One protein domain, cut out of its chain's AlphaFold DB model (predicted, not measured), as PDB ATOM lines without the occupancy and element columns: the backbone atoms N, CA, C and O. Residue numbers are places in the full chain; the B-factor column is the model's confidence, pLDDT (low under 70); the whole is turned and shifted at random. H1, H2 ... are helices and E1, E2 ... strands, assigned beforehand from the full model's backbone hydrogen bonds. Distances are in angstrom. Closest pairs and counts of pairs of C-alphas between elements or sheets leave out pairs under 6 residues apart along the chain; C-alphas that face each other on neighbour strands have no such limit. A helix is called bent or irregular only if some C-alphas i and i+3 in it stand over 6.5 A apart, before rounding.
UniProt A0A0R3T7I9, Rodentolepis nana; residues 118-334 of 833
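What this domain is: This is residues 118 to 334 of the 833 residues of a protein of Rodentolepis nana (UniProt A0A0R3T7I9). What shape does the backbone make? It is a long helical rod: H1 and the long H3 run side by side, opposite ways, as one arm with short H2 at its tip, and H6, H7 and H8 form a bundle at the other end. H4 and H5 lie in the middle, packed on each other and on residues 186 to 193 of H3; the small hairpin of E1 and E2 lies beside H6 and H7, and residues 325 to 334 of H8 stick out. What is it built of? The printed part has 217 residues, with eight named helices and two named strands in the order H1 H2 H3 E1 E2 H4 H5 H6 H7 H8; the class is mostly helix, and the sheet E1 - E2 is antiparallel. How large is it? It is extended, with a radius of gyration of the C-alphas of 27.6 A and spans of 94 by 44 by 28 A.

How they stand to each other: How do the first helices stand? H1, residues 122 to 145, touches H3, residues 155 to 194, at a shallow tilt of 18 degrees, opposite ways; their closest C-alphas, those of Leu 127 and Asp 175, are 6.2 A apart. H2, residues 150 to 153, is close but not clearly touching H3, with the closest C-alphas, those of Ser 151 and Ala 157, 7.2 A apart. H1, H3 and H4, residues 214 to 226, form an up-and-down bundle, each helix running against the one before it. What touches H4? H1 touches it with residues 122 to 124 alone, closest at the C-alphas of Ala 124 and Glu 222, 5.7 A, and H3 with residues 186 to 193 alone, at a steep tilt of 44 degrees, closest at those of Gly 193 and Leu 216, 5.9 A. H5, residues 236 to 243, touches H4 about perpendicular at 86 degrees, closest at the C-alphas of Leu 220 and Tyr 242, 6.0 A. How do the last helices stand? H6, residues 245 to 267, H7, residues 271 to 291, and H8, residues 302 to 334, form a second up-and-down bundle. H8 touches H6 at a steep tilt of 39 degrees, the same way, with residues 303 to 317 alone, closest at the C-alphas of Leu 258 and Arg 310, 5.8 A. H7 and H8 are a helical hairpin at a shallow tilt of 14 degrees, H8 touching with residues 305 to 316 alone, closest at the C-alphas of Leu 287 and Ala 309, 6.3 A. What do backbone N and O atoms show? E1, residues 199 to 201, and E2, residues 208 to 210, form an antiparallel hairpin, with N 200 and O 209 at 2.9 A and N 209 and O 200 at 2.8 A, within hydrogen-bond range. Every O i to N i+4 pair is within range in H1, H4, H5, H6 and H8, 33 of 36 in H3 and 15 of 17 in H7; H2 is too short for one.

Where its parts are: Where does H1 begin? C-alpha 122 is at (-2.114, 37.300, -46.088), and H1 is 34.2 A long. How long are the other long helices? H3 measures 57.7 A, H6 32.3 A, H7 27.0 A and H8 47.7 A, ending with C-alpha 334 at (0.736, 21.527, 10.372). Is any helix uneven? H7 is irregular, with C-alphas 276 and 279 7.6 A apart and a kink of 67 degrees near residue 278. H3 has a kink of 33 degrees near residue 188; it is neither bent nor irregular, but only just: C-alphas 184 and 187 are 6.4 A apart.

The domain as a whole: Which C-alphas are farthest apart? Those of Pro 150 and Met 334, 95.0 A. Is there a cut or a long link? The printed part has no cut and no long link. Where is confidence low? Mean pLDDT of the printed part is 80.6; residues under 70 are 118 to 119, 148 to 153, 203 to 206, 230 to 232, 298 and 300.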
ATOM      1  N   LYS A 118       3.049  43.289 -40.355       60.19
ATOM      2  CA  LYS A 118       3.055  42.444 -39.143       60.19
ATOM      3  C   LYS A 118       1.645  42.321 -38.550       60.19
ATOM      4  O   LYS A 118       0.927  43.311 -38.447       60.19
ATOM      5  N   ASN A 119       1.279  41.114 -38.112       65.88
ATOM      6  CA  ASN A 119      -0.030  40.770 -37.531       65.88
ATOM      7  C   ASN A 119      -1.243  41.013 -38.459       65.88
ATOM      8  O   ASN A 119      -2.379  41.101 -37.982       65.88
ATOM      9  N   MET A 120      -1.023  41.098 -39.776       72.19
ATOM     10  CA  MET A 120      -2.089  41.130 -40.779       72.19
ATOM     11  C   MET A 120      -2.208  39.769 -41.488       72.19
ATOM     12  O   MET A 120      -1.181  39.139 -41.751       72.19
ATOM     13  N   PRO A 121      -3.427  39.306 -41.816       79.38
ATOM     14  CA  PRO A 121      -3.639  38.124 -42.649       79.38
ATOM     15  C   PRO A 121      -3.100  38.310 -44.078       79.38
ATOM     16  O   PRO A 121      -2.925  39.455 -44.509       79.38
ATOM     17  N   PRO A 122      -2.861  37.227 -44.838       78.62
ATOM     18  CA  PRO A 122      -2.114  37.300 -46.088       78.62
ATOM     19  C   PRO A 122      -2.795  38.138 -47.173       78.62
ATOM     20  O   PRO A 122      -2.154  39.039 -47.714       78.62
ATOM     21  N   VAL A 123      -4.083  37.922 -47.461       81.69
ATOM     22  CA  VAL A 123      -4.765  38.628 -48.564       81.69
ATOM     23  C   VAL A 123      -4.965  40.103 -48.223       81.69
ATOM     24  O   VAL A 123      -4.560  40.981 -48.984       81.69
ATOM     25  N   ALA A 124      -5.483  40.399 -47.028       81.12
ATOM     26  CA  ALA A 124      -5.641  41.777 -46.564       81.12
ATOM     27  C   ALA A 124      -4.296  42.523 -46.423       81.12
ATOM     28  O   ALA A 124      -4.226  43.723 -46.684       81.12
ATOM     29  N   GLY A 125      -3.221  41.824 -46.038       81.75
ATOM     30  CA  GLY A 125      -1.865  42.370 -45.964       81.75
ATOM     31  C   GLY A 125      -1.277  42.701 -47.338       81.75
ATOM     32  O   GLY A 125      -0.660  43.756 -47.487       81.75
ATOM     33  N   HIS A 126      -1.503  41.858 -48.354       80.69
ATOM     34  CA  HIS A 126      -1.139  42.173 -49.740       80.69
ATOM     35  C   HIS A 126      -1.868  43.423 -50.241       80.69
ATOM     36  O   HIS A 126      -1.201  44.377 -50.642       80.69
ATOM     37  N   LEU A 127      -3.200  43.470 -50.136       81.81
ATOM     38  CA  LEU A 127      -4.001  44.597 -50.629       81.81
ATOM     39  C   LEU A 127      -3.663  45.920 -49.915       81.81
ATOM     40  O   LEU A 127      -3.576  46.967 -50.553       81.81
ATOM     41  N   MET A 128      -3.400  45.893 -48.603       79.31
ATOM     42  CA  MET A 128      -2.979  47.085 -47.847       79.31
ATOM     43  C   MET A 128      -1.583  47.586 -48.242       79.31
ATOM     44  O   MET A 128      -1.386  48.790 -48.407       79.31
ATOM     45  N   TRP A 129      -0.616  46.683 -48.426       84.56
ATOM     46  CA  TRP A 129       0.724  47.023 -48.926       84.56
ATOM     47  C   TRP A 129       0.665  47.600 -50.344       84.56
ATOM     48  O   TRP A 129       1.287  48.625 -50.631       84.56
ATOM     49  N   SER A 130      -0.142  46.979 -51.200       83.19
ATOM     50  CA  SER A 130      -0.340  47.352 -52.596       83.19
ATOM     51  C   SER A 130      -1.018  48.722 -52.738       83.19
ATOM     52  O   SER A 130      -0.512  49.615 -53.426       83.19
ATOM     53  N   SER A 131      -2.083  48.961 -51.965       81.19
ATOM     54  CA  SER A 131      -2.718  50.275 -51.800       81.19
ATOM     55  C   SER A 131      -1.722  51.329 -51.297       81.19
ATOM     56  O   SER A 131      -1.631  52.415 -51.868       81.19
ATOM     57  N   GLY A 132      -0.890  50.999 -50.301       82.69
ATOM     58  CA  GLY A 132       0.158  51.891 -49.793       82.69
ATOM     59  C   GLY A 132       1.214  52.271 -50.843       82.69
ATOM     60  O   GLY A 132       1.657  53.421 -50.890       82.69
ATOM     61  N   ILE A 133       1.587  51.344 -51.731       82.88
ATOM     62  CA  ILE A 133       2.460  51.631 -52.880       82.88
ATOM     63  C   ILE A 133       1.733  52.510 -53.904       82.88
ATOM     64  O   ILE A 133       2.293  53.518 -54.343       82.88
ATOM     65  N   SER A 134       0.476  52.208 -54.235       83.94
ATOM     66  CA  SER A 134      -0.328  53.029 -55.146       83.94
ATOM     67  C   SER A 134      -0.494  54.467 -54.651       83.94
ATOM     68  O   SER A 134      -0.246  55.395 -55.421       83.94
ATOM     69  N   GLN A 135      -0.778  54.673 -53.362       84.25
ATOM     70  CA  GLN A 135      -0.860  55.999 -52.741       84.25
ATOM     71  C   GLN A 135       0.484  56.746 -52.780       84.25
ATOM     72  O   GLN A 135       0.519  57.922 -53.139       84.25
ATOM     73  N   ARG A 136       1.615  56.075 -52.501       84.81
ATOM     74  CA  ARG A 136       2.960  56.669 -52.665       84.81
ATOM     75  C   ARG A 136       3.226  57.091 -54.113       84.81
ATOM     76  O   ARG A 136       3.837  58.135 -54.349       84.81
ATOM     77  N   LEU A 137       2.756  56.306 -55.080       84.62
ATOM     78  CA  LEU A 137       2.854  56.607 -56.507       84.62
ATOM     79  C   LEU A 137       1.880  57.717 -56.950       84.62
ATOM     80  O   LEU A 137       2.226  58.473 -57.853       84.62
ATOM     81  N   ASP A 138       0.706  57.871 -56.320       83.12
ATOM     82  CA  ASP A 138      -0.193  59.020 -56.552       83.12
ATOM     83  C   ASP A 138       0.385  60.304 -55.971       83.12
ATOM     84  O   ASP A 138       0.418  61.311 -56.666       83.12
ATOM     85  N   ALA A 139       0.931  60.269 -54.754       84.12
ATOM     86  CA  ALA A 139       1.648  61.407 -54.187       84.12
ATOM     87  C   ALA A 139       2.848  61.809 -55.066       84.12
ATOM     88  O   ALA A 139       3.039  62.987 -55.356       84.12
ATOM     89  N   SER A 140       3.616  60.830 -55.559       80.00
ATOM     90  CA  SER A 140       4.755  61.073 -56.460       80.00
ATOM     91  C   SER A 140       4.329  61.639 -57.819       80.00
ATOM     92  O   SER A 140       5.023  62.491 -58.368       80.00
ATOM     93  N   ARG A 141       3.185  61.196 -58.357       79.69
ATOM     94  CA  ARG A 141       2.601  61.735 -59.592       79.69
ATOM     95  C   ARG A 141       2.033  63.138 -59.387       79.69
ATOM     96  O   ARG A 141       2.331  64.019 -60.176       79.69
ATOM     97  N   SER A 142       1.282  63.359 -58.311       81.56
ATOM     98  CA  SER A 142       0.730  64.663 -57.937       81.56
ATOM     99  C   SER A 142       1.841  65.706 -57.785       81.56
ATOM    100  O   SER A 142       1.752  66.773 -58.373       81.56
ATOM    101  N   LEU A 143       2.959  65.353 -57.136       79.25
ATOM    102  CA  LEU A 143       4.157  66.202 -57.053       79.25
ATOM    103  C   LEU A 143       4.855  66.448 -58.406       79.25
ATOM    104  O   LEU A 143       5.502  67.478 -58.576       79.25
ATOM    105  N   LEU A 144       4.772  65.512 -59.358       74.25
ATOM    106  CA  LEU A 144       5.299  65.693 -60.718       74.25
ATOM    107  C   LEU A 144       4.401  66.626 -61.547       74.25
ATOM    108  O   LEU A 144       4.902  67.425 -62.336       74.25
ATOM    109  N   ASP A 145       3.088  66.509 -61.356       74.00
ATOM    110  CA  ASP A 145       2.053  67.237 -62.088       74.00
ATOM    111  C   ASP A 145       1.769  68.630 -61.474       74.00
ATOM    112  O   ASP A 145       1.303  69.517 -62.181       74.00
ATOM    113  N   SER A 146       2.133  68.872 -60.205       76.31
ATOM    114  CA  SER A 146       2.010  70.174 -59.521       76.31
ATOM    115  C   SER A 146       3.188  71.134 -59.743       76.31
ATOM    116  O   SER A 146       3.210  72.215 -59.157       76.31
ATOM    117  N   VAL A 147       4.215  70.740 -60.505       74.06
ATOM    118  CA  VAL A 147       5.402  71.572 -60.767       74.06
ATOM    119  C   VAL A 147       5.332  72.127 -62.187       74.06
ATOM    120  O   VAL A 147       5.753  71.481 -63.148       74.06
ATOM    121  N   GLU A 148       4.832  73.358 -62.301       62.62
ATOM    122  CA  GLU A 148       4.710  74.127 -63.547       62.62
ATOM    123  C   GLU A 148       6.086  74.563 -64.093       62.62
ATOM    124  O   GLU A 148       6.472  75.729 -64.063       62.62
ATOM    125  N   HIS A 149       6.871  73.604 -64.587       68.81
ATOM    126  CA  HIS A 149       8.167  73.853 -65.214       68.81
ATOM    127  C   HIS A 149       8.259  73.122 -66.564       68.81
ATOM    128  O   HIS A 149       7.909  71.941 -66.624       68.81
ATOM    129  N   PRO A 150       8.792  73.735 -67.645       61.81
ATOM    130  CA  PRO A 150       8.800  73.128 -68.985       61.81
ATOM    131  C   PRO A 150       9.433  71.727 -69.080       61.81
ATOM    132  O   PRO A 150       9.054  70.929 -69.935       61.81
ATOM    133  N   SER A 151      10.356  71.375 -68.176       61.41
ATOM    134  CA  SER A 151      10.920  70.017 -68.104       61.41
ATOM    135  C   SER A 151       9.900  68.939 -67.716       61.41
ATOM    136  O   SER A 151      10.089  67.777 -68.081       61.41
ATOM    137  N   MET A 152       8.825  69.297 -67.006       61.94
ATOM    138  CA  MET A 152       7.745  68.384 -66.611       61.94
ATOM    139  C   MET A 152       6.761  68.090 -67.753       61.94
ATOM    140  O   MET A 152       5.969  67.163 -67.630       61.94
ATOM    141  N   HIS A 153       6.862  68.792 -68.886       64.88
ATOM    142  CA  HIS A 153       6.191  68.456 -70.153       64.88
ATOM    143  C   HIS A 153       7.180  67.907 -71.199       64.88
ATOM    144  O   HIS A 153       6.938  67.946 -72.404       64.88
ATOM    145  N   SER A 154       8.342  67.418 -70.751       75.50
ATOM    146  CA  SER A 154       9.295  66.734 -71.623       75.50
ATOM    147  C   SER A 154       8.929  65.260 -71.804       75.50
ATOM    148  O   SER A 154       8.450  64.605 -70.877       75.50
ATOM    149  N   LYS A 155       9.335  64.681 -72.942       73.19
ATOM    150  CA  LYS A 155       9.215  63.239 -73.239       73.19
ATOM    151  C   LYS A 155       9.779  62.320 -72.136       73.19
ATOM    152  O   LYS A 155       9.419  61.148 -72.078       73.19
ATOM    153  N   ARG A 156      10.671  62.817 -71.263       73.50
ATOM    154  CA  ARG A 156      11.180  62.079 -70.093       73.50
ATOM    155  C   ARG A 156      10.169  62.056 -68.940       73.50
ATOM    156  O   ARG A 156      10.014  61.008 -68.323       73.50
ATOM    157  N   ALA A 157       9.487  63.168 -68.669       74.19
ATOM    158  CA  ALA A 157       8.439  63.240 -67.654       74.19
ATOM    159  C   ALA A 157       7.225  62.387 -68.052       74.19
ATOM    160  O   ALA A 157       6.754  61.590 -67.246       74.19
ATOM    161  N   ASP A 158       6.804  62.433 -69.319       77.69
ATOM    162  CA  ASP A 158       5.704  61.591 -69.813       77.69
ATOM    163  C   ASP A 158       6.056  60.100 -69.792       77.69
ATOM    164  O   ASP A 158       5.220  59.264 -69.455       77.69
ATOM    165  N   ARG A 159       7.324  59.743 -70.048       79.75
ATOM    166  CA  ARG A 159       7.796  58.365 -69.851       79.75
ATOM    167  C   ARG A 159       7.698  57.932 -68.384       79.75
ATOM    168  O   ARG A 159       7.330  56.791 -68.134       79.75
ATOM    169  N   ILE A 160       7.976  58.823 -67.427       79.38
ATOM    170  CA  ILE A 160       7.810  58.547 -65.989       79.38
ATOM    171  C   ILE A 160       6.322  58.414 -65.626       79.38
ATOM    172  O   ILE A 160       5.965  57.448 -64.956       79.38
ATOM    173  N   ARG A 161       5.438  59.292 -66.128       81.12
ATOM    174  CA  ARG A 161       3.974  59.152 -65.971       81.12
ATOM    175  C   ARG A 161       3.483  57.794 -66.473       81.12
ATOM    176  O   ARG A 161       2.776  57.104 -65.746       81.12
ATOM    177  N   ASN A 162       3.915  57.395 -67.670       83.19
ATOM    178  CA  ASN A 162       3.528  56.130 -68.296       83.19
ATOM    179  C   ASN A 162       4.096  54.901 -67.567       83.19
ATOM    180  O   ASN A 162       3.443  53.864 -67.525       83.19
ATOM    181  N   ILE A 163       5.281  55.005 -66.953       83.38
ATOM    182  CA  ILE A 163       5.815  53.957 -66.067       83.38
ATOM    183  C   ILE A 163       4.970  53.857 -64.789       83.38
ATOM    184  O   ILE A 163       4.611  52.752 -64.393       83.38
ATOM    185  N   ILE A 164       4.593  54.986 -64.177       82.31
ATOM    186  CA  ILE A 164       3.754  55.010 -62.966       82.31
ATOM    187  C   ILE A 164       2.355  54.433 -63.241       82.31
ATOM    188  O   ILE A 164       1.859  53.646 -62.436       82.31
ATOM    189  N   THR A 165       1.715  54.774 -64.366       83.00
ATOM    190  CA  THR A 165       0.407  54.200 -64.733       83.00
ATOM    191  C   THR A 165       0.508  52.725 -65.112       83.00
ATOM    192  O   THR A 165      -0.327  51.940 -64.671       83.00
ATOM    193  N   HIS A 166       1.543  52.315 -65.854       85.56
ATOM    194  CA  HIS A 166       1.743  50.907 -66.198       85.56
ATOM    195  C   HIS A 166       2.005  50.042 -64.957       85.56
ATOM    196  O   HIS A 166       1.359  49.006 -64.780       85.56
ATOM    197  N   PHE A 167       2.878  50.495 -64.054       84.25
ATOM    198  CA  PHE A 167       3.138  49.810 -62.788       84.25
ATOM    199  C   PHE A 167       1.858  49.684 -61.952       84.25
ATOM    200  O   PHE A 167       1.580  48.609 -61.432       84.25
ATOM    201  N   LYS A 168       1.018  50.729 -61.906       82.00
ATOM    202  CA  LYS A 168      -0.306  50.663 -61.267       82.00
ATOM    203  C   LYS A 168      -1.251  49.659 -61.905       82.00
ATOM    204  O   LYS A 168      -1.876  48.908 -61.171       82.00
ATOM    205  N   SER A 169      -1.331  49.594 -63.235       84.00
ATOM    206  CA  SER A 169      -2.155  48.570 -63.893       84.00
ATOM    207  C   SER A 169      -1.695  47.150 -63.546       84.00
ATOM    208  O   SER A 169      -2.528  46.315 -63.223       84.00
ATOM    209  N   LYS A 170      -0.378  46.893 -63.501       84.25
ATOM    210  CA  LYS A 170       0.177  45.579 -63.127       84.25
ATOM    211  C   LYS A 170       0.040  45.243 -61.640       84.25
ATOM    212  O   LYS A 170      -0.013  44.070 -61.280       84.25
ATOM    213  N   LEU A 171      -0.012  46.264 -60.792       83.00
ATOM    214  CA  LEU A 171      -0.272  46.156 -59.362       83.00
ATOM    215  C   LEU A 171      -1.751  45.805 -59.105       83.00
ATOM    216  O   LEU A 171      -2.019  44.827 -58.414       83.00
ATOM    217  N   LEU A 172      -2.690  46.510 -59.749       83.38
ATOM    218  CA  LEU A 172      -4.130  46.229 -59.665       83.38
ATOM    219  C   LEU A 172      -4.489  44.848 -60.238       83.38
ATOM    220  O   LEU A 172      -5.165  44.078 -59.573       83.38
ATOM    221  N   GLU A 173      -3.948  44.483 -61.404       84.50
ATOM    222  CA  GLU A 173      -4.102  43.151 -62.019       84.50
ATOM    223  C   GLU A 173      -3.643  42.011 -61.085       84.50
ATOM    224  O   GLU A 173      -4.174  40.899 -61.114       84.50
ATOM    225  N   ASN A 174      -2.652  42.274 -60.227       83.44
ATOM    226  CA  ASN A 174      -2.201  41.319 -59.222       83.44
ATOM    227  C   ASN A 174      -3.105  41.294 -57.976       83.44
ATOM    228  O   ASN A 174      -3.331  40.214 -57.431       83.44
ATOM    229  N   ASP A 175      -3.618  42.445 -57.542       82.62
ATOM    230  CA  ASP A 175      -4.561  42.558 -56.423       82.62
ATOM    231  C   ASP A 175      -5.906  41.889 -56.739       82.62
ATOM    232  O   ASP A 175      -6.382  41.081 -55.942       82.62
ATOM    233  N   GLU A 176      -6.468  42.149 -57.924       82.44
ATOM    234  CA  GLU A 176      -7.676  41.499 -58.450       82.44
ATOM    235  C   GLU A 176      -7.494  39.977 -58.484       82.44
ATOM    236  O   GLU A 176      -8.281  39.239 -57.894       82.44
ATOM    237  N   ARG A 177      -6.381  39.492 -59.055       82.56
ATOM    238  CA  ARG A 177      -6.056  38.059 -59.090       82.56
ATOM    239  C   ARG A 177      -5.970  37.428 -57.696       82.56
ATOM    240  O   ARG A 177      -6.444  36.308 -57.517       82.56
ATOM    241  N   ILE A 178      -5.350  38.106 -56.726       81.81
ATOM    242  CA  ILE A 178      -5.233  37.621 -55.339       81.81
ATOM    243  C   ILE A 178      -6.605  37.610 -54.650       81.81
ATOM    244  O   ILE A 178      -6.917  36.657 -53.934       81.81
ATOM    245  N   PHE A 179      -7.433  38.630 -54.885       82.50
ATOM    246  CA  PHE A 179      -8.787  38.711 -54.345       82.50
ATOM    247  C   PHE A 179      -9.711  37.637 -54.937       82.50
ATOM    248  O   PHE A 179     -10.417  36.975 -54.182       82.50
ATOM    249  N   ASP A 180      -9.655  37.382 -56.245       81.88
ATOM    250  CA  ASP A 180     -10.452  36.339 -56.906       81.88
ATOM    251  C   ASP A 180     -10.034  34.924 -56.482       81.88
ATOM    252  O   ASP A 180     -10.881  34.041 -56.312       81.88
ATOM    253  N   ASP A 181      -8.728  34.684 -56.311       82.25
ATOM    254  CA  ASP A 181      -8.206  33.412 -55.797       82.25
ATOM    255  C   ASP A 181      -8.633  33.160 -54.347       82.25
ATOM    256  O   ASP A 181      -8.863  32.010 -53.974       82.25
ATOM    257  N   TRP A 182      -8.759  34.221 -53.545       85.44
ATOM    258  CA  TRP A 182      -9.311  34.171 -52.195       85.44
ATOM    259  C   TRP A 182     -10.825  33.931 -52.224       85.44
ATOM    260  O   TRP A 182     -11.296  32.948 -51.655       85.44
ATOM    261  N   ALA A 183     -11.581  34.760 -52.948       81.19
ATOM    262  CA  ALA A 183     -13.040  34.732 -52.996       81.19
ATOM    263  C   ALA A 183     -13.602  33.361 -53.414       81.19
ATOM    264  O   ALA A 183     -14.588  32.912 -52.834       81.19
ATOM    265  N   ARG A 184     -12.936  32.662 -54.349       81.75
ATOM    266  CA  ARG A 184     -13.278  31.281 -54.742       81.75
ATOM    267  C   ARG A 184     -13.096  30.262 -53.606       81.75
ATOM    268  O   ARG A 184     -13.968  29.422 -53.401       81.75
ATOM    269  N   ARG A 185     -11.998  30.351 -52.846       80.12
ATOM    270  CA  ARG A 185     -11.640  29.381 -51.787       80.12
ATOM    271  C   ARG A 185     -12.380  29.625 -50.473       80.12
ATOM    272  O   ARG A 185     -12.616  28.692 -49.716       80.12
ATOM    273  N   VAL A 186     -12.757  30.870 -50.171       78.62
ATOM    274  CA  VAL A 186     -13.402  31.220 -48.890       78.62
ATOM    275  C   VAL A 186     -14.734  30.502 -48.702       78.62
ATOM    276  O   VAL A 186     -15.021  30.064 -47.591       78.62
ATOM    277  N   SER A 187     -15.533  30.327 -49.759       74.00
ATOM    278  CA  SER A 187     -16.771  29.537 -49.707       74.00
ATOM    279  C   SER A 187     -16.529  28.093 -49.264       74.00
ATOM    280  O   SER A 187     -17.277  27.577 -48.437       74.00
ATOM    281  N   GLU A 188     -15.463  27.469 -49.766       78.06
ATOM    282  CA  GLU A 188     -15.075  26.092 -49.446       78.06
ATOM    283  C   GLU A 188     -14.566  26.018 -47.996       78.06
ATOM    284  O   GLU A 188     -15.099  25.255 -47.192       78.06
ATOM    285  N   ILE A 189     -13.645  26.913 -47.615       75.81
ATOM    286  CA  ILE A 189     -13.086  27.024 -46.254       75.81
ATOM    287  C   ILE A 189     -14.176  27.281 -45.199       75.81
ATOM    288  O   ILE A 189     -14.094  26.746 -44.093       75.81
ATOM    289  N   CYS A 190     -15.210  28.069 -45.511       73.31
ATOM    290  CA  CYS A 190     -16.329  28.297 -44.591       73.31
ATOM    291  C   CYS A 190     -17.146  27.018 -44.356       73.31
ATOM    292  O   CYS A 190     -17.517  26.740 -43.217       73.31
ATOM    293  N   VAL A 191     -17.419  26.235 -45.406       74.38
ATOM    294  CA  VAL A 191     -18.201  24.992 -45.300       74.38
ATOM    295  C   VAL A 191     -17.384  23.888 -44.627       74.38
ATOM    296  O   VAL A 191     -17.865  23.281 -43.673       74.38
ATOM    297  N   GLU A 192     -16.140  23.659 -45.055       77.12
ATOM    298  CA  GLU A 192     -15.238  22.669 -44.446       77.12
ATOM    299  C   GLU A 192     -14.834  23.029 -43.012       77.12
ATOM    300  O   GLU A 192     -14.653  22.150 -42.172       77.12
ATOM    301  N   GLY A 193     -14.669  24.319 -42.713       71.06
ATOM    302  CA  GLY A 193     -14.325  24.799 -41.377       71.06
ATOM    303  C   GLY A 193     -15.478  24.653 -40.387       71.06
ATOM    304  O   GLY A 193     -15.244  24.284 -39.237       71.06
ATOM    305  N   LEU A 194     -16.718  24.904 -40.826       74.69
ATOM    306  CA  LEU A 194     -17.905  24.729 -39.988       74.69
ATOM    307  C   LEU A 194     -18.306  23.259 -39.825       74.69
ATOM    308  O   LEU A 194     -18.715  22.900 -38.727       74.69
ATOM    309  N   SER A 195     -18.155  22.416 -40.856       73.50
ATOM    310  CA  SER A 195     -18.577  21.000 -40.844       73.50
ATOM    311  C   SER A 195     -17.717  20.068 -39.975       73.50
ATOM    312  O   SER A 195     -18.032  18.886 -39.820       73.50
ATOM    313  N   LYS A 196     -16.639  20.586 -39.378       78.88
ATOM    314  CA  LYS A 196     -15.768  19.854 -38.451       78.88
ATOM    315  C   LYS A 196     -16.426  19.700 -37.066       78.88
ATOM    316  O   LYS A 196     -17.142  20.601 -36.628       78.88
ATOM    317  N   PRO A 197     -16.170  18.591 -36.340       78.94
ATOM    318  CA  PRO A 197     -16.684  18.418 -34.983       78.94
ATOM    319  C   PRO A 197     -16.061  19.439 -34.024       78.94
ATOM    320  O   PRO A 197     -14.923  19.861 -34.232       78.94
ATOM    321  N   LEU A 198     -16.773  19.807 -32.953       75.62
ATOM    322  CA  LEU A 198     -16.347  20.852 -31.999       75.62
ATOM    323  C   LEU A 198     -15.012  20.538 -31.292       75.62
ATOM    324  O   LEU A 198     -14.220  21.435 -30.986       75.62
ATOM    325  N   LEU A 199     -14.770  19.256 -31.014       77.19
ATOM    326  CA  LEU A 199     -13.605  18.746 -30.289       77.19
ATOM    327  C   LEU A 199     -12.890  17.659 -31.096       77.19
ATOM    328  O   LEU A 199     -13.526  16.832 -31.742       77.19
ATOM    329  N   SER A 200     -11.564  17.616 -30.987       76.12
ATOM    330  CA  SER A 200     -10.725  16.516 -31.467       76.12
ATOM    331  C   SER A 200     -10.078  15.796 -30.283       76.12
ATOM    332  O   SER A 200      -9.793  16.396 -29.245       76.12
ATOM    333  N   ARG A 201      -9.860  14.486 -30.424       74.62
ATOM    334  CA  ARG A 201      -9.198  13.645 -29.418       74.62
ATOM    335  C   ARG A 201      -7.703  13.592 -29.733       74.62
ATOM    336  O   ARG A 201      -7.334  13.356 -30.882       74.62
ATOM    337  N   LEU A 202      -6.857  13.847 -28.739       74.31
ATOM    338  CA  LEU A 202      -5.399  13.790 -28.892       74.31
ATOM    339  C   LEU A 202      -4.921  12.328 -29.036       74.31
ATOM    340  O   LEU A 202      -5.624  11.423 -28.572       74.31
ATOM    341  N   PRO A 203      -3.744  12.073 -29.651       58.59
ATOM    342  CA  PRO A 203      -3.247  10.714 -29.911       58.59
ATOM    343  C   PRO A 203      -3.166   9.822 -28.666       58.59
ATOM    344  O   PRO A 203      -3.432   8.627 -28.752       58.59
ATOM    345  N   ASP A 204      -2.901  10.415 -27.498       56.09
ATOM    346  CA  ASP A 204      -2.799   9.735 -26.196       56.09
ATOM    347  C   ASP A 204      -4.156   9.258 -25.634       56.09
ATOM    348  O   ASP A 204      -4.257   8.812 -24.488       56.09
ATOM    349  N   GLY A 205      -5.238   9.405 -26.405       61.19
ATOM    350  CA  GLY A 205      -6.547   8.796 -26.169       61.19
ATOM    351  C   GLY A 205      -7.341   9.319 -24.966       61.19
ATOM    352  O   GLY A 205      -8.523   9.005 -24.862       61.19
ATOM    353  N   SER A 206      -6.749  10.114 -24.079       64.25
ATOM    354  CA  SER A 206      -7.345  10.558 -22.805       64.25
ATOM    355  C   SER A 206      -7.643  12.060 -22.732       64.25
ATOM    356  O   SER A 206      -8.387  12.497 -21.852       64.25
ATOM    357  N   LEU A 207      -7.103  12.849 -23.664       77.31
ATOM    358  CA  LEU A 207      -7.240  14.305 -23.710       77.31
ATOM    359  C   LEU A 207      -7.960  14.768 -24.984       77.31
ATOM    360  O   LEU A 207      -7.885  14.132 -26.038       77.31
ATOM    361  N   PHE A 208      -8.640  15.907 -24.876       79.75
ATOM    362  CA  PHE A 208      -9.347  16.575 -25.969       79.75
ATOM    363  C   PHE A 208      -8.679  17.918 -26.282       79.75
ATOM    364  O   PHE A 208      -8.032  18.508 -25.421       79.75
ATOM    365  N   SER A 209      -8.874  18.435 -27.493       79.00
ATOM    366  CA  SER A 209      -8.536  19.813 -27.859       79.00
ATOM    367  C   SER A 209      -9.634  20.437 -28.723       79.00
ATOM    368  O   SER A 209     -10.446  19.727 -29.319       79.00
ATOM    369  N   VAL A 210      -9.709  21.770 -28.754       80.31
ATOM    370  CA  VAL A 210     -10.775  22.483 -29.473       80.31
ATOM    371  C   VAL A 210     -10.465  22.519 -30.962       80.31
ATOM    372  O   VAL A 210      -9.517  23.169 -31.403       80.31
ATOM    373  N   ASN A 211     -11.292  21.831 -31.743       79.06
ATOM    374  CA  ASN A 211     -11.083  21.605 -33.166       79.06
ATOM    375  C   ASN A 211     -11.636  22.778 -33.993       79.06
ATOM    376  O   ASN A 211     -12.609  22.655 -34.735       79.06
ATOM    377  N   PHE A 212     -11.023  23.947 -33.805       77.06
ATOM    378  CA  PHE A 212     -11.319  25.162 -34.557       77.06
ATOM    379  C   PHE A 212     -10.224  25.404 -35.601       77.06
ATOM    380  O   PHE A 212      -9.071  25.653 -35.240       77.06
ATOM    381  N   ASP A 213     -10.588  25.350 -36.881       78.00
ATOM    382  CA  ASP A 213      -9.640  25.431 -37.995       78.00
ATOM    383  C   ASP A 213      -8.878  26.780 -38.012       78.00
ATOM    384  O   ASP A 213      -9.512  27.844 -37.978       78.00
ATOM    385  N   PRO A 214      -7.529  26.791 -38.087       78.06
ATOM    386  CA  PRO A 214      -6.766  28.033 -38.216       78.06
ATOM    387  C   PRO A 214      -7.140  28.836 -39.472       78.06
ATOM    388  O   PRO A 214      -7.115  30.065 -39.421       78.06
ATOM    389  N   ASN A 215      -7.566  28.186 -40.558       74.50
ATOM    390  CA  ASN A 215      -8.026  28.855 -41.778       74.50
ATOM    391  C   ASN A 215      -9.380  29.561 -41.584       74.50
ATOM    392  O   ASN A 215      -9.677  30.554 -42.251       74.50
ATOM    393  N   LEU A 216     -10.191  29.114 -40.619       79.25
ATOM    394  CA  LEU A 216     -11.410  29.819 -40.220       79.25
ATOM    395  C   LEU A 216     -11.083  31.060 -39.365       79.25
ATOM    396  O   LEU A 216     -11.796  32.059 -39.408       79.25
ATOM    397  N   ALA A 217      -9.960  31.047 -38.635       79.31
ATOM    398  CA  ALA A 217      -9.453  32.225 -37.925       79.31
ATOM    399  C   ALA A 217      -8.799  33.255 -38.870       79.31
ATOM    400  O   ALA A 217      -8.980  34.464 -38.678       79.31
ATOM    401  N   THR A 218      -8.064  32.810 -39.899       78.44
ATOM    402  CA  THR A 218      -7.511  33.719 -40.918       78.44
ATOM    403  C   THR A 218      -8.628  34.349 -41.742       78.44
ATOM    404  O   THR A 218      -8.692  35.570 -41.786       78.44
ATOM    405  N   THR A 219      -9.584  33.581 -42.269       79.69
ATOM    406  CA  THR A 219     -10.715  34.143 -43.037       79.69
ATOM    407  C   THR A 219     -11.576  35.115 -42.215       79.69
ATOM    408  O   THR A 219     -11.874  36.211 -42.691       79.69
ATOM    409  N   LEU A 220     -11.889  34.814 -40.946       80.81
ATOM    410  CA  LEU A 220     -12.584  35.756 -40.046       80.81
ATOM    411  C   LEU A 220     -11.814  37.067 -39.808       80.81
ATOM    412  O   LEU A 220     -12.429  38.114 -39.576       80.81
ATOM    413  N   SER A 221     -10.480  37.029 -39.838       80.44
ATOM    414  CA  SER A 221      -9.654  38.234 -39.722       80.44
ATOM    415  C   SER A 221      -9.434  38.930 -41.070       80.44
ATOM    416  O   SER A 221      -9.383  40.158 -41.091       80.44
ATOM    417  N   GLU A 222      -9.417  38.211 -42.192       82.56
ATOM    418  CA  GLU A 222      -9.415  38.781 -43.545       82.56
ATOM    419  C   GLU A 222     -10.683  39.580 -43.798       82.56
ATOM    420  O   GLU A 222     -10.575  40.768 -44.086       82.56
ATOM    421  N   VAL A 223     -11.869  39.006 -43.567       82.75
ATOM    422  CA  VAL A 223     -13.144  39.735 -43.704       82.75
ATOM    423  C   VAL A 223     -13.163  40.985 -42.816       82.75
ATOM    424  O   VAL A 223     -13.592  42.044 -43.267       82.75
ATOM    425  N   LYS A 224     -12.603  40.930 -41.593       82.69
ATOM    426  CA  LYS A 224     -12.467  42.118 -40.728       82.69
ATOM    427  C   LYS A 224     -11.657  43.240 -41.390       82.69
ATOM    428  O   LYS A 224     -12.019  44.400 -41.224       82.69
ATOM    429  N   TYR A 225     -10.538  42.932 -42.046       79.06
ATOM    430  CA  TYR A 225      -9.697  43.955 -42.678       79.06
ATOM    431  C   TYR A 225     -10.238  44.387 -44.048       79.06
ATOM    432  O   TYR A 225     -10.196  45.576 -44.349       79.06
ATOM    433  N   LEU A 226     -10.812  43.465 -44.827       80.88
ATOM    434  CA  LEU A 226     -11.447  43.736 -46.119       80.88
ATOM    435  C   LEU A 226     -12.681  44.638 -45.973       80.88
ATOM    436  O   LEU A 226     -12.833  45.573 -46.741       80.88
ATOM    437  N   LEU A 227     -13.490  44.479 -44.919       78.38
ATOM    438  CA  LEU A 227     -14.597  45.405 -44.620       78.38
ATOM    439  C   LEU A 227     -14.147  46.851 -44.329       78.38
ATOM    440  O   LEU A 227     -14.962  47.765 -44.419       78.38
ATOM    441  N   ASN A 228     -12.870  47.076 -43.990       76.50
ATOM    442  CA  ASN A 228     -12.296  48.421 -43.844       76.50
ATOM    443  C   ASN A 228     -11.615  48.924 -45.137       76.50
ATOM    444  O   ASN A 228     -11.235  50.092 -45.212       76.50
ATOM    445  N   LEU A 229     -11.444  48.060 -46.145       74.50
ATOM    446  CA  LEU A 229     -10.941  48.395 -47.478       74.50
ATOM    447  C   LEU A 229     -12.132  48.734 -48.384       74.50
ATOM    448  O   LEU A 229     -12.813  47.861 -48.917       74.50
ATOM    449  N   ALA A 230     -12.396  50.029 -48.553       54.91
ATOM    450  CA  ALA A 230     -13.509  50.498 -49.374       54.91
ATOM    451  C   ALA A 230     -13.416  49.970 -50.822       54.91
ATOM    452  O   ALA A 230     -12.408  50.179 -51.496       54.91
ATOM    453  N   GLY A 231     -14.491  49.333 -51.300       60.19
ATOM    454  CA  GLY A 231     -14.637  48.875 -52.688       60.19
ATOM    455  C   GLY A 231     -14.542  47.362 -52.929       60.19
ATOM    456  O   GLY A 231     -14.703  46.947 -54.072       60.19
ATOM    457  N   THR A 232     -14.315  46.520 -51.911       64.69
ATOM    458  CA  THR A 232     -14.251  45.055 -52.107       64.69
ATOM    459  C   THR A 232     -15.620  44.372 -52.004       64.69
ATOM    460  O   THR A 232     -16.277  44.459 -50.965       64.69
ATOM    461  N   ASN A 233     -16.014  43.611 -53.032       72.19
ATOM    462  CA  ASN A 233     -17.227  42.780 -53.033       72.19
ATOM    463  C   ASN A 233     -16.968  41.436 -52.329       72.19
ATOM    464  O   ASN A 233     -16.583  40.453 -52.959       72.19
ATOM    465  N   ILE A 234     -17.134  41.400 -51.006       76.00
ATOM    466  CA  ILE A 234     -16.898  40.202 -50.182       76.00
ATOM    467  C   ILE A 234     -18.024  39.165 -50.400       76.00
ATOM    468  O   ILE A 234     -19.190  39.546 -50.324       76.00
ATOM    469  N   PRO A 235     -17.723  37.863 -50.602       79.81
ATOM    470  CA  PRO A 235     -18.748  36.830 -50.791       79.81
ATOM    471  C   PRO A 235     -19.715  36.652 -49.604       79.81
ATOM    472  O   PRO A 235     -19.292  36.574 -48.448       79.81
ATOM    473  N   ASP A 236     -21.008  36.454 -49.888       75.75
ATOM    474  CA  ASP A 236     -22.069  36.269 -48.878       75.75
ATOM    475  C   ASP A 236     -21.834  35.154 -47.836       75.75
ATOM    476  O   ASP A 236     -22.303  35.299 -46.701       75.75
ATOM    477  N   PRO A 237     -21.167  34.016 -48.142       75.31
ATOM    478  CA  PRO A 237     -20.815  33.029 -47.117       75.31
ATOM    479  C   PRO A 237     -19.842  33.596 -46.073       75.31
ATOM    480  O   PRO A 237     -19.984  33.326 -44.882       75.31
ATOM    481  N   ALA A 238     -18.898  34.434 -46.510       77.12
ATOM    482  CA  ALA A 238     -17.885  35.048 -45.658       77.12
ATOM    483  C   ALA A 238     -18.484  36.142 -44.759       77.12
ATOM    484  O   ALA A 238     -18.106  36.261 -43.593       77.12
ATOM    485  N   LEU A 239     -19.457  36.903 -45.276       78.56
ATOM    486  CA  LEU A 239     -20.213  37.889 -44.497       78.56
ATOM    487  C   LEU A 239     -21.059  37.214 -43.406       78.56
ATOM    488  O   LEU A 239     -20.958  37.595 -42.241       78.56
ATOM    489  N   ARG A 240     -21.799  36.147 -43.741       76.81
ATOM    490  CA  ARG A 240     -22.586  35.370 -42.762       76.81
ATOM    491  C   ARG A 240     -21.711  34.713 -41.688       76.81
ATOM    492  O   ARG A 240     -22.038  34.784 -40.503       76.81
ATOM    493  N   LEU A 241     -20.557  34.149 -42.065       79.00
ATOM    494  CA  LEU A 241     -19.558  33.668 -41.101       79.00
ATOM    495  C   LEU A 241     -19.077  34.805 -40.183       79.00
ATOM    496  O   LEU A 241     -18.942  34.628 -38.972       79.00
ATOM    497  N   TYR A 242     -18.833  35.988 -40.751       79.31
ATOM    498  CA  TYR A 242     -18.386  37.152 -39.999       79.31
ATOM    499  C   TYR A 242     -19.458  37.681 -39.038       79.31
ATOM    500  O   TYR A 242     -19.111  38.111 -37.942       79.31
ATOM    501  N   GLU A 243     -20.748  37.607 -39.349       81.50
ATOM    502  CA  GLU A 243     -21.824  37.903 -38.388       81.50
ATOM    503  C   GLU A 243     -21.833  36.886 -37.231       81.50
ATOM    504  O   GLU A 243     -21.781  37.271 -36.057       81.50
ATOM    505  N   TYR A 244     -21.731  35.594 -37.558       81.00
ATOM    506  CA  TYR A 244     -21.627  34.472 -36.611       81.00
ATOM    507  C   TYR A 244     -20.277  34.419 -35.841       81.00
ATOM    508  O   TYR A 244     -20.056  33.560 -34.986       81.00
ATOM    509  N   ARG A 245     -19.358  35.380 -36.048       82.69
ATOM    510  CA  ARG A 245     -18.061  35.447 -35.335       82.69
ATOM    511  C   ARG A 245     -18.194  35.587 -33.817       82.69
ATOM    512  O   ARG A 245     -17.286  35.209 -33.077       82.69
ATOM    513  N   SER A 246     -19.283  36.195 -33.346       79.50
ATOM    514  CA  SER A 246     -19.501  36.508 -31.927       79.50
ATOM    515  C   SER A 246     -19.886  35.259 -31.126       79.50
ATOM    516  O   SER A 246     -19.291  34.989 -30.080       79.50
ATOM    517  N   THR A 247     -20.803  34.455 -31.664       81.19
ATOM    518  CA  THR A 247     -21.191  33.128 -31.174       81.19
ATOM    519  C   THR A 247     -20.040  32.137 -31.300       81.19
ATOM    520  O   THR A 247     -19.673  31.551 -30.287       81.19
ATOM    521  N   LEU A 248     -19.367  32.036 -32.455       81.00
ATOM    522  CA  LEU A 248     -18.177  31.180 -32.609       81.00
ATOM    523  C   LEU A 248     -17.094  31.495 -31.565       81.00
ATOM    524  O   LEU A 248     -16.558  30.586 -30.929       81.00
ATOM    525  N   ARG A 249     -16.807  32.781 -31.313       84.50
ATOM    526  CA  ARG A 249     -15.857  33.190 -30.265       84.50
ATOM    527  C   ARG A 249     -16.344  32.814 -28.861       84.50
ATOM    528  O   ARG A 249     -15.532  32.380 -28.049       84.50
ATOM    529  N   LYS A 250     -17.641  32.958 -28.567       85.75
ATOM    530  CA  LYS A 250     -18.253  32.536 -27.294       85.75
ATOM    531  C   LYS A 250     -18.131  31.021 -27.096       85.75
ATOM    532  O   LYS A 250     -17.747  30.587 -26.014       85.75
ATOM    533  N   TYR A 251     -18.418  30.233 -28.135       85.62
ATOM    534  CA  TYR A 251     -18.348  28.769 -28.120       85.62
ATOM    535  C   TYR A 251     -16.903  28.321 -27.896       85.62
ATOM    536  O   TYR A 251     -16.638  27.587 -26.948       85.62
ATOM    537  N   LYS A 252     -15.961  28.847 -28.693       84.38
ATOM    538  CA  LYS A 252     -14.531  28.558 -28.557       84.38
ATOM    539  C   LYS A 252     -14.002  28.896 -27.161       84.38
ATOM    540  O   LYS A 252     -13.437  28.021 -26.525       84.38
ATOM    541  N   LEU A 253     -14.261  30.097 -26.633       85.94
ATOM    542  CA  LEU A 253     -13.812  30.469 -25.282       85.94
ATOM    543  C   LEU A 253     -14.414  29.576 -24.180       85.94
ATOM    544  O   LEU A 253     -13.744  29.314 -23.183       85.94
ATOM    545  N   CYS A 254     -15.651  29.092 -24.343       86.12
ATOM    546  CA  CYS A 254     -16.235  28.126 -23.408       86.12
ATOM    547  C   CYS A 254     -15.564  26.750 -23.519       86.12
ATOM    548  O   CYS A 254     -15.254  26.156 -22.491       86.12
ATOM    549  N   LEU A 255     -15.321  26.267 -24.741       85.69
ATOM    550  CA  LEU A 255     -14.679  24.980 -25.016       85.69
ATOM    551  C   LEU A 255     -13.206  24.960 -24.586       85.69
ATOM    552  O   LEU A 255     -12.805  24.021 -23.907       85.69
ATOM    553  N   ASP A 256     -12.427  26.004 -24.889       85.44
ATOM    554  CA  ASP A 256     -11.020  26.146 -24.475       85.44
ATOM    555  C   ASP A 256     -10.919  26.075 -22.936       85.44
ATOM    556  O   ASP A 256     -10.098  25.350 -22.369       85.44
ATOM    557  N   ALA A 257     -11.818  26.784 -22.243       87.00
ATOM    558  CA  ALA A 257     -11.880  26.816 -20.786       87.00
ATOM    559  C   ALA A 257     -12.386  25.497 -20.164       87.00
ATOM    560  O   ALA A 257     -11.931  25.122 -19.082       87.00
ATOM    561  N   LEU A 258     -13.306  24.788 -20.829       87.56
ATOM    562  CA  LEU A 258     -13.786  23.464 -20.417       87.56
ATOM    563  C   LEU A 258     -12.661  22.431 -20.565       87.56
ATOM    564  O   LEU A 258     -12.310  21.777 -19.588       87.56
ATOM    565  N   VAL A 259     -12.038  22.343 -21.745       86.44
ATOM    566  CA  VAL A 259     -10.910  21.440 -22.034       86.44
ATOM    567  C   VAL A 259      -9.760  21.659 -21.049       86.44
ATOM    568  O   VAL A 259      -9.214  20.685 -20.533       86.44
ATOM    569  N   SER A 260      -9.443  22.914 -20.713       87.06
ATOM    570  CA  SER A 260      -8.437  23.244 -19.696       87.06
ATOM    571  C   SER A 260      -8.797  22.687 -18.309       87.06
ATOM    572  O   SER A 260      -7.961  22.037 -17.678       87.06
ATOM    573  N   ARG A 261     -10.050  22.854 -17.853       87.19
ATOM    574  CA  ARG A 261     -10.517  22.313 -16.562       87.19
ATOM    575  C   ARG A 261     -10.586  20.787 -16.544       87.19
ATOM    576  O   ARG A 261     -10.127  20.181 -15.582       87.19
ATOM    577  N   TYR A 262     -11.084  20.162 -17.611       86.75
ATOM    578  CA  TYR A 262     -11.066  18.705 -17.770       86.75
ATOM    579  C   TYR A 262      -9.631  18.155 -17.725       86.75
ATOM    580  O   TYR A 262      -9.366  17.194 -17.009       86.75
ATOM    581  N   THR A 263      -8.686  18.803 -18.415       86.44
ATOM    582  CA  THR A 263      -7.267  18.405 -18.393       86.44
ATOM    583  C   THR A 263      -6.705  18.442 -16.972       86.44
ATOM    584  O   THR A 263      -6.132  17.452 -16.526       86.44
ATOM    585  N   HIS A 264      -6.948  19.519 -16.217       86.00
ATOM    586  CA  HIS A 264      -6.530  19.622 -14.812       86.00
ATOM    587  C   HIS A 264      -7.135  18.511 -13.937       86.00
ATOM    588  O   HIS A 264      -6.412  17.899 -13.151       86.00
ATOM    589  N   LEU A 265      -8.430  18.207 -14.095       85.25
ATOM    590  CA  LEU A 265      -9.094  17.106 -13.385       85.25
ATOM    591  C   LEU A 265      -8.530  15.726 -13.773       85.25
ATOM    592  O   LEU A 265      -8.599  14.792 -12.977       85.25
ATOM    593  N   ARG A 266      -7.968  15.583 -14.982       83.12
ATOM    594  CA  ARG A 266      -7.436  14.313 -15.495       83.12
ATOM    595  C   ARG A 266      -5.962  14.072 -15.170       83.12
ATOM    596  O   ARG A 266      -5.580  12.911 -15.034       83.12
ATOM    597  N   THR A 267      -5.149  15.126 -15.061       83.69
ATOM    598  CA  THR A 267      -3.683  15.018 -14.901       83.69
ATOM    599  C   THR A 267      -3.128  15.611 -13.606       83.69
ATOM    600  O   THR A 267      -2.013  15.262 -13.234       83.69
ATOM    601  N   GLY A 268      -3.846  16.524 -12.942       78.31
ATOM    602  CA  GLY A 268      -3.346  17.235 -11.756       78.31
ATOM    603  C   GLY A 268      -3.611  16.534 -10.420       78.31
ATOM    604  O   GLY A 268      -2.912  16.805  -9.448       78.31
ATOM    605  N   LEU A 269      -4.603  15.640 -10.364       82.31
ATOM    606  CA  LEU A 269      -5.124  15.107  -9.102       82.31
ATOM    607  C   LEU A 269      -4.354  13.879  -8.583       82.31
ATOM    608  O   LEU A 269      -3.971  13.006  -9.371       82.31
ATOM    609  N   PRO A 270      -4.190  13.734  -7.253       81.19
ATOM    610  CA  PRO A 270      -3.650  12.521  -6.655       81.19
ATOM    611  C   PRO A 270      -4.603  11.330  -6.846       81.19
ATOM    612  O   PRO A 270      -5.824  11.469  -6.949       81.19
ATOM    613  N   LYS A 271      -4.039  10.115  -6.844       81.12
ATOM    614  CA  LYS A 271      -4.766   8.862  -7.139       81.12
ATOM    615  C   LYS A 271      -5.970   8.600  -6.218       81.12
ATOM    616  O   LYS A 271      -6.907   7.932  -6.640       81.12
ATOM    617  N   SER A 272      -5.943   9.107  -4.984       79.12
ATOM    618  CA  SER A 272      -7.041   9.030  -4.010       79.12
ATOM    619  C   SER A 272      -8.250   9.874  -4.430       79.12
ATOM    620  O   SER A 272      -9.366   9.364  -4.483       79.12
ATOM    621  N   GLU A 273      -8.028  11.138  -4.785       84.00
ATOM    622  CA  GLU A 273      -9.079  12.076  -5.200       84.00
ATOM    623  C   GLU A 273      -9.640  11.703  -6.574       84.00
ATOM    624  O   GLU A 273     -10.855  11.604  -6.745       84.00
ATOM    625  N   ALA A 274      -8.767  11.363  -7.530       84.44
ATOM    626  CA  ALA A 274      -9.182  10.865  -8.840       84.44
ATOM    627  C   ALA A 274     -10.095   9.621  -8.740       84.44
ATOM    628  O   ALA A 274     -11.005   9.460  -9.552       84.44
ATOM    629  N   ALA A 275      -9.903   8.769  -7.723       84.62
ATOM    630  CA  ALA A 275     -10.746   7.600  -7.465       84.62
ATOM    631  C   ALA A 275     -12.088   7.922  -6.773       84.62
ATOM    632  O   ALA A 275     -13.020   7.126  -6.879       84.62
ATOM    633  N   LEU A 276     -12.219   9.069  -6.093       84.81
ATOM    634  CA  LEU A 276     -13.510   9.584  -5.612       84.81
ATOM    635  C   LEU A 276     -14.329  10.188  -6.763       84.81
ATOM    636  O   LEU A 276     -15.536   9.985  -6.847       84.81
ATOM    637  N   ILE A 277     -13.656  10.895  -7.672       87.44
ATOM    638  CA  ILE A 277     -14.263  11.686  -8.753       87.44
ATOM    639  C   ILE A 277     -14.592  10.844 -10.005       87.44
ATOM    640  O   ILE A 277     -15.355  11.280 -10.868       87.44
ATOM    641  N   ALA A 278     -14.037   9.632 -10.123       85.81
ATOM    642  CA  ALA A 278     -14.054   8.808 -11.339       85.81
ATOM    643  C   ALA A 278     -15.439   8.631 -11.999       85.81
ATOM    644  O   ALA A 278     -15.530   8.584 -13.227       85.81
ATOM    645  N   THR A 279     -16.519   8.563 -11.217       85.31
ATOM    646  CA  THR A 279     -17.894   8.450 -11.731       85.31
ATOM    647  C   THR A 279     -18.356   9.733 -12.424       85.31
ATOM    648  O   THR A 279     -18.747   9.682 -13.592       85.31
ATOM    649  N   GLU A 280     -18.249  10.890 -11.762       85.44
ATOM    650  CA  GLU A 280     -18.584  12.201 -12.343       85.44
ATOM    651  C   GLU A 280     -17.671  12.536 -13.538       85.44
ATOM    652  O   GLU A 280     -18.141  13.043 -14.558       85.44
ATOM    653  N   LEU A 281     -16.386  12.166 -13.472       86.62
ATOM    654  CA  LEU A 281     -15.447  12.348 -14.582       86.62
ATOM    655  C   LEU A 281     -15.799  11.478 -15.796       86.62
ATOM    656  O   LEU A 281     -15.752  11.981 -16.914       86.62
ATOM    657  N   SER A 282     -16.233  10.226 -15.607       86.38
ATOM    658  CA  SER A 282     -16.685   9.368 -16.718       86.38
ATOM    659  C   SER A 282     -17.928   9.921 -17.435       86.38
ATOM    660  O   SER A 282     -18.091   9.751 -18.647       86.38
ATOM    661  N   HIS A 283     -18.792  10.645 -16.714       86.75
ATOM    662  CA  HIS A 283     -19.940  11.332 -17.304       86.75
ATOM    663  C   HIS A 283     -19.499  12.521 -18.173       86.75
ATOM    664  O   HIS A 283     -19.997  12.681 -19.289       86.75
ATOM    665  N   ILE A 284     -18.510  13.299 -17.714       86.56
ATOM    666  CA  ILE A 284     -17.902  14.388 -18.494       86.56
ATOM    667  C   ILE A 284     -17.141  13.839 -19.711       86.56
ATOM    668  O   ILE A 284     -17.321  14.355 -20.812       86.56
ATOM    669  N   GLU A 285     -16.363  12.759 -19.563       85.69
ATOM    670  CA  GLU A 285     -15.707  12.066 -20.687       85.69
ATOM    671  C   GLU A 285     -16.731  11.645 -21.754       85.69
ATOM    672  O   GLU A 285     -16.483  11.837 -22.945       85.69
ATOM    673  N   LYS A 286     -17.914  11.148 -21.354       86.94
ATOM    674  CA  LYS A 286     -18.998  10.819 -22.294       86.94
ATOM    675  C   LYS A 286     -19.520  12.056 -23.036       86.94
ATOM    676  O   LYS A 286     -19.634  12.002 -24.259       86.94
ATOM    677  N   LEU A 287     -19.810  13.158 -22.341       83.88
ATOM    678  CA  LEU A 287     -20.286  14.398 -22.978       83.88
ATOM    679  C   LEU A 287     -19.241  14.957 -23.963       83.88
ATOM    680  O   LEU A 287     -19.572  15.337 -25.085       83.88
ATOM    681  N   LEU A 288     -17.953  14.928 -23.611       84.25
ATOM    682  CA  LEU A 288     -16.871  15.343 -24.514       84.25
ATOM    683  C   LEU A 288     -16.683  14.380 -25.700       84.25
ATOM    684  O   LEU A 288     -16.366  14.811 -26.813       84.25
ATOM    685  N   GLN A 289     -16.954  13.087 -25.509       84.25
ATOM    686  CA  GLN A 289     -16.969  12.107 -26.593       84.25
ATOM    687  C   GLN A 289     -18.154  12.317 -27.555       84.25
ATOM    688  O   GLN A 289     -17.996  12.121 -28.762       84.25
ATOM    689  N   GLU A 290     -19.314  12.767 -27.069       82.00
ATOM    690  CA  GLU A 290     -20.458  13.150 -27.910       82.00
ATOM    691  C   GLU A 290     -20.179  14.469 -28.658       82.00
ATOM    692  O   GLU A 290     -20.356  14.532 -29.877       82.00
ATOM    693  N   GLY A 291     -19.584  15.461 -27.987       80.25
ATOM    694  CA  GLY A 291     -19.111  16.717 -28.590       80.25
ATOM    695  C   GLY A 291     -17.964  16.586 -29.609       80.25
ATOM    696  O   GLY A 291     -17.697  17.534 -30.343       80.25
ATOM    697  N   SER A 292     -17.297  15.430 -29.687       76.56
ATOM    698  CA  SER A 292     -16.269  15.121 -30.702       76.56
ATOM    699  C   SER A 292     -16.751  14.187 -31.821       76.56
ATOM    700  O   SER A 292     -15.993  13.925 -32.752       76.56
ATOM    701  N   THR A 293     -17.988  13.674 -31.757       78.50
ATOM    702  CA  THR A 293     -18.507  12.687 -32.733       78.50
ATOM    703  C   THR A 293     -19.861  13.023 -33.350       78.50
ATOM    704  O   THR A 293     -20.150  12.522 -34.432       78.50
ATOM    705  N   LYS A 294     -20.694  13.837 -32.687       74.69
ATOM    706  CA  LYS A 294     -22.083  14.103 -33.105       74.69
ATOM    707  C   LYS A 294     -22.399  15.573 -33.394       74.69
ATOM    708  O   LYS A 294     -23.440  15.828 -33.984       74.69
ATOM    709  N   LEU A 295     -21.567  16.510 -32.934       77.75
ATOM    710  CA  LEU A 295     -21.874  17.946 -32.929       77.75
ATOM    711  C   LEU A 295     -20.864  18.761 -33.732       77.75
ATOM    712  O   LEU A 295     -19.652  18.582 -33.596       77.75
ATOM    713  N   ILE A 296     -21.403  19.682 -34.523       78.88
ATOM    714  CA  ILE A 296     -20.744  20.479 -35.554       78.88
ATOM    715  C   ILE A 296     -20.916  21.977 -35.216       78.88
ATOM    716  O   ILE A 296     -21.855  22.369 -34.519       78.88
ATOM    717  N   TRP A 297     -20.016  22.856 -35.678       76.12
ATOM    718  CA  TRP A 297     -20.052  24.299 -35.342       76.12
ATOM    719  C   TRP A 297     -21.300  25.049 -35.859       76.12
ATOM    720  O   TRP A 297     -21.577  26.170 -35.411       76.12
ATOM    721  N   SER A 298     -22.040  24.447 -36.795       69.50
ATOM    722  CA  SER A 298     -23.277  24.962 -37.395       69.50
ATOM    723  C   SER A 298     -24.566  24.600 -36.651       69.50
ATOM    724  O   SER A 298     -25.607  25.163 -36.981       69.50
ATOM    725  N   ASP A 299     -24.537  23.660 -35.704       76.06
ATOM    726  CA  ASP A 299     -25.772  23.069 -35.174       76.06
ATOM    727  C   ASP A 299     -26.445  23.983 -34.141       76.06
ATOM    728  O   ASP A 299     -25.807  24.438 -33.190       76.06
ATOM    729  N   GLU A 300     -27.759  24.194 -34.263       68.44
ATOM    730  CA  GLU A 300     -28.519  25.051 -33.335       68.44
ATOM    731  C   GLU A 300     -28.430  24.549 -31.880       68.44
ATOM    732  O   GLU A 300     -28.273  25.341 -30.951       68.44
ATOM    733  N   GLY A 301     -28.419  23.224 -31.682       74.75
ATOM    734  CA  GLY A 301     -28.254  22.584 -30.370       74.75
ATOM    735  C   GLY A 301     -26.817  22.547 -29.826       74.75
ATOM    736  O   GLY A 301     -26.612  22.113 -28.688       74.75
ATOM    737  N   ALA A 302     -25.805  22.995 -30.584       78.25
ATOM    738  CA  ALA A 302     -24.409  22.939 -30.143       78.25
ATOM    739  C   ALA A 302     -24.167  23.770 -28.874       78.25
ATOM    740  O   ALA A 302     -23.416  23.344 -27.994       78.25
ATOM    741  N   TRP A 303     -24.814  24.936 -28.741       83.06
ATOM    742  CA  TRP A 303     -24.633  25.788 -27.563       83.06
ATOM    743  C   TRP A 303     -25.150  25.139 -26.278       83.06
ATOM    744  O   TRP A 303     -24.474  25.235 -25.255       83.06
ATOM    745  N   ASP A 304     -26.294  24.460 -26.314       85.44
ATOM    746  CA  ASP A 304     -26.904  23.889 -25.109       85.44
ATOM    747  C   ASP A 304     -26.125  22.664 -24.611       85.44
ATOM    748  O   ASP A 304     -25.939  22.487 -23.403       85.44
ATOM    749  N   HIS A 305     -25.548  21.878 -25.527       83.81
ATOM    750  CA  HIS A 305     -24.571  20.847 -25.175       83.81
ATOM    751  C   HIS A 305     -23.268  21.449 -24.612       83.81
ATOM    752  O   HIS A 305     -22.761  20.984 -23.592       83.81
ATOM    753  N   ILE A 306     -22.728  22.518 -25.219       84.50
ATOM    754  CA  ILE A 306     -21.555  23.230 -24.677       84.50
ATOM    755  C   ILE A 306     -21.858  23.792 -23.282       84.50
ATOM    756  O   ILE A 306     -21.005  23.709 -22.402       84.50
ATOM    757  N   ALA A 307     -23.049  24.351 -23.057       86.00
ATOM    758  CA  ALA A 307     -23.454  24.932 -21.782       86.00
ATOM    759  C   ALA A 307     -23.611  23.864 -20.692       86.00
ATOM    760  O   ALA A 307     -22.994  23.990 -19.640       86.00
ATOM    761  N   THR A 308     -24.349  22.784 -20.959       87.94
ATOM    762  CA  THR A 308     -24.526  21.674 -20.003       87.94
ATOM    763  C   THR A 308     -23.201  20.986 -19.666       87.94
ATOM    764  O   THR A 308     -22.876  20.842 -18.487       87.94
ATOM    765  N   ALA A 309     -22.376  20.651 -20.665       87.88
ATOM    766  CA  ALA A 309     -21.054  20.068 -20.431       87.88
ATOM    767  C   ALA A 309     -20.120  21.029 -19.671       87.88
ATOM    768  O   ALA A 309     -19.390  20.601 -18.772       87.88
ATOM    769  N   ARG A 310     -20.162  22.335 -19.982       88.19
ATOM    770  CA  ARG A 310     -19.430  23.379 -19.245       88.19
ATOM    771  C   ARG A 310     -19.880  23.438 -17.793       88.19
ATOM    772  O   ARG A 310     -19.021  23.482 -16.925       88.19
ATOM    773  N   ASP A 311     -21.178  23.459 -17.520       89.62
ATOM    774  CA  ASP A 311     -21.694  23.714 -16.174       89.62
ATOM    775  C   ASP A 311     -21.495  22.510 -15.243       89.62
ATOM    776  O   ASP A 311     -21.074  22.701 -14.104       89.62
ATOM    777  N   ILE A 312     -21.627  21.279 -15.754       88.56
ATOM    778  CA  ILE A 312     -21.241  20.053 -15.031       88.56
ATOM    779  C   ILE A 312     -19.726  20.032 -14.757       88.56
ATOM    780  O   ILE A 312     -19.297  19.758 -13.635       88.56
ATOM    781  N   THR A 313     -18.897  20.375 -15.752       90.25
ATOM    782  CA  THR A 313     -17.433  20.437 -15.567       90.25
ATOM    783  C   THR A 313     -17.026  21.560 -14.608       90.25
ATOM    784  O   THR A 313     -16.065  21.410 -13.859       90.25
ATOM    785  N   ASN A 314     -17.745  22.687 -14.607       89.81
ATOM    786  CA  ASN A 314     -17.502  23.815 -13.713       89.81
ATOM    787  C   ASN A 314     -17.859  23.476 -12.261       89.81
ATOM    788  O   ASN A 314     -17.048  23.774 -11.391       89.81
ATOM    789  N   ASP A 315     -19.018  22.854 -12.004       90.88
ATOM    790  CA  ASP A 315     -19.420  22.381 -10.669       90.88
ATOM    791  C   ASP A 315     -18.358  21.441 -10.088       90.88
ATOM    792  O   ASP A 315     -17.824  21.693  -9.006       90.88
ATOM    793  N   LEU A 316     -17.983  20.402 -10.843       89.88
ATOM    794  CA  LEU A 316     -16.953  19.466 -10.406       89.88
ATOM    795  C   LEU A 316     -15.610  20.168 -10.177       89.88
ATOM    796  O   LEU A 316     -15.001  19.992  -9.125       89.88
ATOM    797  N   PHE A 317     -15.157  20.997 -11.120       89.94
ATOM    798  CA  PHE A 317     -13.894  21.718 -10.980       89.94
ATOM    799  C   PHE A 317     -13.885  22.649  -9.762       89.94
ATOM    800  O   PHE A 317     -12.887  22.697  -9.052       89.94
ATOM    801  N   GLN A 318     -14.980  23.361  -9.481       91.50
ATOM    802  CA  GLN A 318     -15.081  24.229  -8.306       91.50
ATOM    803  C   GLN A 318     -15.050  23.427  -7.003       91.50
ATOM    804  O   GLN A 318     -14.305  23.799  -6.097       91.50
ATOM    805  N   ARG A 319     -15.783  22.308  -6.920       92.00
ATOM    806  CA  ARG A 319     -15.771  21.434  -5.735       92.00
ATOM    807  C   ARG A 319     -14.393  20.825  -5.476       92.00
ATOM    808  O   ARG A 319     -13.923  20.836  -4.343       92.00
ATOM    809  N   VAL A 320     -13.723  20.349  -6.525       90.75
ATOM    810  CA  VAL A 320     -12.374  19.771  -6.428       90.75
ATOM    811  C   VAL A 320     -11.341  20.837  -6.065       90.75
ATOM    812  O   VAL A 320     -10.561  20.626  -5.145       90.75
ATOM    813  N   LYS A 321     -11.383  22.019  -6.695       90.06
ATOM    814  CA  LYS A 321     -10.484  23.140  -6.376       90.06
ATOM    815  C   LYS A 321     -10.639  23.596  -4.918       90.06
ATOM    816  O   LYS A 321      -9.639  23.831  -4.251       90.06
ATOM    817  N   GLN A 322     -11.867  23.636  -4.393       92.00
ATOM    818  CA  GLN A 322     -12.121  23.897  -2.970       92.00
ATOM    819  C   GLN A 322     -11.561  22.791  -2.061       92.00
ATOM    820  O   GLN A 322     -11.005  23.102  -1.012       92.00
ATOM    821  N   ALA A 323     -11.643  21.519  -2.461       90.44
ATOM    822  CA  ALA A 323     -11.075  20.413  -1.690       90.44
ATOM    823  C   ALA A 323      -9.531  20.415  -1.681       90.44
ATOM    824  O   ALA A 323      -8.934  20.185  -0.626       90.44
ATOM    825  N   GLU A 324      -8.890  20.750  -2.811       90.44
ATOM    826  CA  GLU A 324      -7.443  21.007  -2.911       90.44
ATOM    827  C   GLU A 324      -7.018  22.186  -2.020       90.44
ATOM    828  O   GLU A 324      -6.025  22.101  -1.295       90.44
ATOM    829  N   ASP A 325      -7.762  23.296  -2.055       91.88
ATOM    830  CA  ASP A 325      -7.463  24.483  -1.251       91.88
ATOM    831  C   ASP A 325      -7.640  24.186   0.251       91.88
ATOM    832  O   ASP A 325      -6.780  24.563   1.055       91.88
ATOM    833  N   ASN A 326      -8.672  23.423   0.631       92.50
ATOM    834  CA  ASN A 326      -8.865  22.911   1.991       92.50
ATOM    835  C   ASN A 326      -7.697  22.012   2.429       92.50
ATOM    836  O   ASN A 326      -7.134  22.234   3.501       92.50
ATOM    837  N   PHE A 327      -7.258  21.062   1.596       89.81
ATOM    838  CA  PHE A 327      -6.089  20.216   1.874       89.81
ATOM    839  C   PHE A 327      -4.807  21.052   2.046       89.81
ATOM    840  O   PHE A 327      -4.056  20.858   3.006       89.81
ATOM    841  N   CYS A 328      -4.611  22.078   1.213       90.50
ATOM    842  CA  CYS A 328      -3.551  23.069   1.393       90.50
ATOM    843  C   CYS A 328      -3.682  23.866   2.708       90.50
ATOM    844  O   CYS A 328      -2.664  24.291   3.254       90.50
ATOM    845  N   THR A 329      -4.887  24.092   3.254       92.19
ATOM    846  CA  THR A 329      -5.025  24.684   4.603       92.19
ATOM    847  C   THR A 329      -4.662  23.710   5.722       92.19
ATOM    848  O   THR A 329      -4.028  24.146   6.679       92.19
ATOM    849  N   ILE A 330      -4.948  22.409   5.582       89.81
ATOM    850  CA  ILE A 330      -4.500  21.373   6.532       89.81
ATOM    851  C   ILE A 330      -2.963  21.320   6.558       89.81
ATOM    852  O   ILE A 330      -2.359  21.390   7.627       89.81
ATOM    853  N   GLN A 331      -2.313  21.309   5.388       89.81
ATOM    854  CA  GLN A 331      -0.849  21.392   5.287       89.81
ATOM    855  C   GLN A 331      -0.283  22.666   5.935       89.81
ATOM    856  O   GLN A 331       0.711  22.600   6.659       89.81
ATOM    857  N   LYS A 332      -0.920  23.827   5.716       90.69
ATOM    858  CA  LYS A 332      -0.500  25.100   6.330       90.69
ATOM    859  C   LYS A 332      -0.600  25.067   7.855       90.69
ATOM    860  O   LYS A 332       0.337  25.521   8.503       90.69
ATOM    861  N   ILE A 333      -1.682  24.504   8.407       88.62
ATOM    862  CA  ILE A 333      -1.872  24.321   9.856       88.62
ATOM    863  C   ILE A 333      -0.690  23.535  10.439       88.62
ATOM    864  O   ILE A 333       0.018  24.079  11.284       88.62
ATOM    865  N   MET A 334      -0.398  22.341   9.907       86.50
ATOM    866  CA  MET A 334       0.736  21.527  10.372       86.50
ATOM    867  C   MET A 334       2.075  22.272  10.260       86.50
ATOM    868  O   MET A 334       2.865  22.265  11.201       86.50
TER     869      MET A 334